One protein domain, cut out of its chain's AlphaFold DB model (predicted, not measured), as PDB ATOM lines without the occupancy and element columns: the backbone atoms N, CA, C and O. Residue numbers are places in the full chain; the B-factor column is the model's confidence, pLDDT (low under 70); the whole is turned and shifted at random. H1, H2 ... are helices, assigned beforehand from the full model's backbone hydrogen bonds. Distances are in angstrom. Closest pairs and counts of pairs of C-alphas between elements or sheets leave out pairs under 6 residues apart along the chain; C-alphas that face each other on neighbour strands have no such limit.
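What this domain is: This is residues 119 to 164 of the 223 residues of a protein of Tanacetum cinerariifolium (UniProt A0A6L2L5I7). Two helices meet near their ends as an open V: the longer arm H1 runs in to the corner, a tight link turns the backbone, and the arm H2 leads away again, with the mouth of the V empty. H1 has a kink of 31 degrees near residue 131, and two stretches stand free: residues 119 to 139, of which 121 to 139 belong to H1, and residues 154 to 164, which belong to H2. The printed part has 46 residues with two named helices, H1 then H2, and no named strand; its class is all helix. It is only just loose, close to extended, with a radius of gyration of the C-alphas of 13.9 A, and only just flat, with spans of 41 by 27 by 7 A.

Where its parts are: H1 covers residues 121 to 144, beginning at C-alpha 121 at (-19.895, 21.875, -58.883), and is 33.1 A long from first to last C-alpha. H2 covers residues 148 to 164, is 25.3 A long, and ends at C-alpha 164 at (-7.520, 33.258, -39.230).

How they stand to each other: H1 and H2 are close but not clearly touching, with 2 pairs of C-alphas within 8 A. Their closest C-alphas, those of Ile 144 and Glu 150, are 5.7 A apart, while the helix centres are 18.6 A apart. They run opposite ways at a steep tilt of 37 degrees, only just steep. In H2 every O i to N i+4 pair is within hydrogen-bond range; in H1, 19 of 20 are.

The domain as a whole: The two C-alphas farthest apart, those of Ile 119 and Tyr 148, are 41.6 A apart. The printed part has no cut, and the link from H1 to H2, 3 residues, is tight. The mean pLDDT of the printed part is 74.1; residues 119 to 130 and residue 164 are under 70.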
ATOM      1  N   ILE A 119     -23.118  26.689 -60.667       45.34
ATOM      2  CA  ILE A 119     -21.888  25.951 -60.394       45.34
ATOM      3  C   ILE A 119     -21.983  25.523 -58.921       45.34
ATOM      4  O   ILE A 119     -21.194  25.935 -58.086       45.34
ATOM      5  N   ASP A 120     -22.949  24.651 -58.620       45.00
ATOM      6  CA  ASP A 120     -22.928  23.769 -57.454       45.00
ATOM      7  C   ASP A 120     -21.895  22.663 -57.694       45.00
ATOM      8  O   ASP A 120     -21.855  21.684 -56.976       45.00
ATOM      9  N   VAL A 121     -21.042  22.767 -58.721       48.41
ATOM     10  CA  VAL A 121     -19.895  21.875 -58.883       48.41
ATOM     11  C   VAL A 121     -19.012  21.969 -57.642       48.41
ATOM     12  O   VAL A 121     -18.504  20.950 -57.210       48.41
ATOM     13  N   ILE A 122     -18.882  23.147 -57.023       48.88
ATOM     14  CA  ILE A 122     -18.145  23.271 -55.762       48.88
ATOM     15  C   ILE A 122     -18.929  22.629 -54.618       48.88
ATOM     16  O   ILE A 122     -18.367  21.776 -53.946       48.88
ATOM     17  N   ASP A 123     -20.209  22.957 -54.434       51.84
ATOM     18  CA  ASP A 123     -20.998  22.431 -53.309       51.84
ATOM     19  C   ASP A 123     -21.253  20.918 -53.413       51.84
ATOM     20  O   ASP A 123     -21.219  20.226 -52.408       51.84
ATOM     21  N   LYS A 124     -21.417  20.380 -54.626       51.94
ATOM     22  CA  LYS A 124     -21.631  18.954 -54.905       51.94
ATOM     23  C   LYS A 124     -20.338  18.136 -54.877       51.94
ATOM     24  O   LYS A 124     -20.368  17.005 -54.407       51.94
ATOM     25  N   ILE A 125     -19.216  18.684 -55.369       54.34
ATOM     26  CA  ILE A 125     -17.897  18.050 -55.179       54.34
ATOM     27  C   ILE A 125     -17.522  18.101 -53.696       54.34
ATOM     28  O   ILE A 125     -17.021  17.115 -53.171       54.34
ATOM     29  N   LEU A 126     -17.808  19.209 -53.002       56.19
ATOM     30  CA  LEU A 126     -17.624  19.293 -51.557       56.19
ATOM     31  C   LEU A 126     -18.513  18.280 -50.838       56.19
ATOM     32  O   LEU A 126     -17.976  17.511 -50.072       56.19
ATOM     33  N   GLU A 127     -19.820  18.188 -51.073       58.66
ATOM     34  CA  GLU A 127     -20.654  17.235 -50.320       58.66
ATOM     35  C   GLU A 127     -20.199  15.775 -50.493       58.66
ATOM     36  O   GLU A 127     -20.016  15.076 -49.501       58.66
ATOM     37  N   GLU A 128     -19.953  15.313 -51.726       59.12
ATOM     38  CA  GLU A 128     -19.594  13.907 -51.972       59.12
ATOM     39  C   GLU A 128     -18.153  13.563 -51.536       59.12
ATOM     40  O   GLU A 128     -17.942  12.514 -50.918       59.12
ATOM     41  N   ASP A 129     -17.164  14.429 -51.800       61.38
ATOM     42  CA  ASP A 129     -15.762  14.152 -51.448       61.38
ATOM     43  C   ASP A 129     -15.428  14.551 -50.000       61.38
ATOM     44  O   ASP A 129     -14.612  13.892 -49.352       61.38
ATOM     45  N   PHE A 130     -16.052  15.598 -49.453       64.62
ATOM     46  CA  PHE A 130     -15.790  16.079 -48.091       64.62
ATOM     47  C   PHE A 130     -16.443  15.186 -47.036       64.62
ATOM     48  O   PHE A 130     -15.816  14.958 -46.005       64.62
ATOM     49  N   ASP A 131     -17.626  14.608 -47.284       72.19
ATOM     50  CA  ASP A 131     -18.224  13.624 -46.367       72.19
ATOM     51  C   ASP A 131     -17.367  12.356 -46.272       72.19
ATOM     52  O   ASP A 131     -17.139  11.829 -45.178       72.19
ATOM     53  N   GLY A 132     -16.827  11.887 -47.404       74.19
ATOM     54  CA  GLY A 132     -15.881  10.769 -47.431       74.19
ATOM     55  C   GLY A 132     -14.582  11.089 -46.686       74.19
ATOM     56  O   GLY A 132     -14.089  10.270 -45.909       74.19
ATOM     57  N   LEU A 133     -14.060  12.304 -46.867       72.38
ATOM     58  CA  LEU A 133     -12.833  12.771 -46.224       72.38
ATOM     59  C   LEU A 133     -13.024  13.037 -44.720       72.38
ATOM     60  O   LEU A 133     -12.113  12.770 -43.937       72.38
ATOM     61  N   LEU A 134     -14.212  13.481 -44.293       73.62
ATOM     62  CA  LEU A 134     -14.607  13.598 -42.887       73.62
ATOM     63  C   LEU A 134     -14.773  12.227 -42.230       73.62
ATOM     64  O   LEU A 134     -14.310  12.043 -41.106       73.62
ATOM     65  N   ASP A 135     -15.391  11.255 -42.904       79.75
ATOM     66  CA  ASP A 135     -15.535   9.889 -42.383       79.75
ATOM     67  C   ASP A 135     -14.169   9.195 -42.243       79.75
ATOM     68  O   ASP A 135     -13.867   8.581 -41.216       79.75
ATOM     69  N   GLU A 136     -13.295   9.337 -43.241       81.00
ATOM     70  CA  GLU A 136     -11.932   8.806 -43.187       81.00
ATOM     71  C   GLU A 136     -11.067   9.539 -42.154       81.00
ATOM     72  O   GLU A 136     -10.403   8.898 -41.336       81.00
ATOM     73  N   GLY A 137     -11.152  10.870 -42.098       78.31
ATOM     74  CA  GLY A 137     -10.498  11.685 -41.077       78.31
ATOM     75  C   GLY A 137     -10.946  11.318 -39.662       78.31
ATOM     76  O   GLY A 137     -10.113  11.172 -38.770       78.31
ATOM     77  N   SER A 138     -12.240  11.065 -39.459       81.12
ATOM     78  CA  SER A 138     -12.802  10.652 -38.169       81.12
ATOM     79  C   SER A 138     -12.279   9.277 -37.724       81.12
ATOM     80  O   SER A 138     -11.895   9.092 -36.567       81.12
ATOM     81  N   LYS A 139     -12.145   8.318 -38.653       84.56
ATOM     82  CA  LYS A 139     -11.519   7.005 -38.386       84.56
ATOM     83  C   LYS A 139     -10.041   7.124 -38.015       84.56
ATOM     84  O   LYS A 139      -9.567   6.388 -37.144       84.56
ATOM     85  N   ILE A 140      -9.314   8.029 -38.670       84.62
ATOM     86  CA  ILE A 140      -7.905   8.301 -38.369       84.62
ATOM     87  C   ILE A 140      -7.788   8.932 -36.981       84.62
ATOM     88  O   ILE A 140      -7.015   8.427 -36.170       84.62
ATOM     89  N   LEU A 141      -8.595   9.955 -36.676       79.38
ATOM     90  CA  LEU A 141      -8.621  10.622 -35.369       79.38
ATOM     91  C   LEU A 141      -8.894   9.632 -34.231       79.38
ATOM     92  O   LEU A 141      -8.128   9.579 -33.274       79.38
ATOM     93  N   HIS A 142      -9.898   8.767 -34.376       82.62
ATOM     94  CA  HIS A 142     -10.185   7.726 -33.385       82.62
ATOM     95  C   HIS A 142      -9.044   6.694 -33.260       82.62
ATOM     96  O   HIS A 142      -8.844   6.086 -32.210       82.62
ATOM     97  N   SER A 143      -8.273   6.457 -34.325       83.00
ATOM     98  CA  SER A 143      -7.130   5.528 -34.293       83.00
ATOM     99  C   SER A 143      -5.905   6.104 -33.580       83.00
ATOM    100  O   SER A 143      -5.064   5.339 -33.107       83.00
ATOM    101  N   ILE A 144      -5.789   7.433 -33.510       85.94
ATOM    102  CA  ILE A 144      -4.686   8.136 -32.843       85.94
ATOM    103  C   ILE A 144      -5.095   8.753 -31.499       85.94
ATOM    104  O   ILE A 144      -4.244   9.342 -30.833       85.94
ATOM    105  N   GLU A 145      -6.352   8.599 -31.086       84.50
ATOM    106  CA  GLU A 145      -6.887   9.097 -29.817       84.50
ATOM    107  C   GLU A 145      -6.038   8.615 -28.623       84.50
ATOM    108  O   GLU A 145      -5.691   7.438 -28.488       84.50
ATOM    109  N   GLY A 146      -5.648   9.547 -27.756       81.50
ATOM    110  CA  GLY A 146      -4.776   9.335 -26.602       81.50
ATOM    111  C   GLY A 146      -3.275   9.250 -26.913       81.50
ATOM    112  O   GLY A 146      -2.482   9.021 -25.992       81.50
ATOM    113  N   THR A 147      -2.850   9.422 -28.168       89.62
ATOM    114  CA  THR A 147      -1.429   9.368 -28.555       89.62
ATOM    115  C   THR A 147      -0.746  10.740 -28.511       89.62
ATOM    116  O   THR A 147      -1.373  11.784 -28.349       89.62
ATOM    117  N   TYR A 148       0.585  10.758 -28.648       82.38
ATOM    118  CA  TYR A 148       1.336  12.012 -28.788       82.38
ATOM    119  C   TYR A 148       0.994  12.746 -30.098       82.38
ATOM    120  O   TYR A 148       0.935  13.970 -30.107       82.38
ATOM    121  N   LEU A 149       0.703  11.992 -31.167       82.50
ATOM    122  CA  LEU A 149       0.370  12.538 -32.486       82.50
ATOM    123  C   LEU A 149      -0.966  13.282 -32.494       82.50
ATOM    124  O   LEU A 149      -1.079  14.299 -33.163       82.50
ATOM    125  N   GLU A 150      -1.953  12.818 -31.723       84.19
ATOM    126  CA  GLU A 150      -3.221  13.536 -31.553       84.19
ATOM    127  C   GLU A 150      -2.974  14.959 -31.040       84.19
ATOM    128  O   GLU A 150      -3.431  15.927 -31.635       84.19
ATOM    129  N   LYS A 151      -2.184  15.100 -29.970       84.12
ATOM    130  CA  LYS A 151      -1.891  16.411 -29.376       84.12
ATOM    131  C   LYS A 151      -1.167  17.342 -30.340       84.12
ATOM    132  O   LYS A 151      -1.464  18.532 -30.357       84.12
ATOM    133  N   GLU A 152      -0.220  16.813 -31.108       85.19
ATOM    134  CA  GLU A 152       0.545  17.585 -32.089       85.19
ATOM    135  C   GLU A 152      -0.367  18.094 -33.217       85.19
ATOM    136  O   GLU A 152      -0.352  19.284 -33.512       85.19
ATOM    137  N   ILE A 153      -1.273  17.245 -33.722       86.12
ATOM    138  CA  ILE A 153      -2.271  17.613 -34.741       86.12
ATOM    139  C   ILE A 153      -3.254  18.672 -34.228       86.12
ATOM    140  O   ILE A 153      -3.495  19.663 -34.915       86.12
ATOM    141  N   PHE A 154      -3.821  18.495 -33.030       84.56
ATOM    142  CA  PHE A 154      -4.763  19.475 -32.472       84.56
ATOM    143  C   PHE A 154      -4.091  20.822 -32.183       84.56
ATOM    144  O   PHE A 154      -4.703  21.860 -32.406       84.56
ATOM    145  N   THR A 155      -2.826  20.819 -31.754       86.62
ATOM    146  CA  THR A 155      -2.080  22.063 -31.502       86.62
ATOM    147  C   THR A 155      -1.826  22.836 -32.797       86.62
ATOM    148  O   THR A 155      -2.037  24.044 -32.834       86.62
ATOM    149  N   GLU A 156      -1.409  22.150 -33.865       87.12
ATOM    150  CA  GLU A 156      -1.163  22.780 -35.169       87.12
ATOM    151  C   GLU A 156      -2.466  23.289 -35.811       87.12
ATOM    152  O   GLU A 156      -2.497  24.359 -36.420       87.12
ATOM    153  N   PHE A 157      -3.576  22.571 -35.606       83.00
ATOM    154  CA  PHE A 157      -4.902  23.021 -36.025       83.00
ATOM    155  C   PHE A 157      -5.367  24.271 -35.263       83.00
ATOM    156  O   PHE A 157      -5.839  25.225 -35.882       83.00
ATOM    157  N   ASP A 158      -5.207  24.298 -33.937       84.25
ATOM    158  CA  ASP A 158      -5.555  25.461 -33.116       84.25
ATOM    159  C   ASP A 158      -4.718  26.695 -33.503       84.25
ATOM    160  O   ASP A 158      -5.255  27.802 -33.579       84.25
ATOM    161  N   GLU A 159      -3.427  26.515 -33.809       87.81
ATOM    162  CA  GLU A 159      -2.537  27.580 -34.297       87.81
ATOM    163  C   GLU A 159      -2.998  28.139 -35.653       87.81
ATOM    164  O   GLU A 159      -3.046  29.357 -35.848       87.81
ATOM    165  N   PHE A 160      -3.417  27.264 -36.573       78.00
ATOM    166  CA  PHE A 160      -3.992  27.669 -37.854       78.00
ATOM    167  C   PHE A 160      -5.295  28.467 -37.685       78.00
ATOM    168  O   PHE A 160      -5.454  29.525 -38.298       78.00
ATOM    169  N   ILE A 161      -6.220  28.002 -36.838       78.06
ATOM    170  CA  ILE A 161      -7.487  28.703 -36.586       78.06
ATOM    171  C   ILE A 161      -7.232  30.064 -35.943       78.06
ATOM    172  O   ILE A 161      -7.811  31.054 -36.394       78.06
ATOM    173  N   ALA A 162      -6.316  30.136 -34.975       82.06
ATOM    174  CA  ALA A 162      -5.928  31.382 -34.328       82.06
ATOM    175  C   ALA A 162      -5.431  32.432 -35.339       82.06
ATOM    176  O   ALA A 162      -5.857  33.584 -35.282       82.06
ATOM    177  N   MET A 163      -4.626  32.024 -36.328       73.50
ATOM    178  CA  MET A 163      -4.131  32.914 -37.389       73.50
ATOM    179  C   MET A 163      -5.256  33.507 -38.257       73.50
ATOM    180  O   MET A 163      -5.121  34.612 -38.775       73.50
ATOM    181  N   THR A 164      -6.373  32.793 -38.424       64.75
ATOM    182  CA  THR A 164      -7.520  33.258 -39.230       64.75
ATOM    183  C   THR A 164      -8.553  34.055 -38.433       64.75
ATOM    184  O   THR A 164      -9.363  34.772 -39.018       64.75
TER     185      THR A 164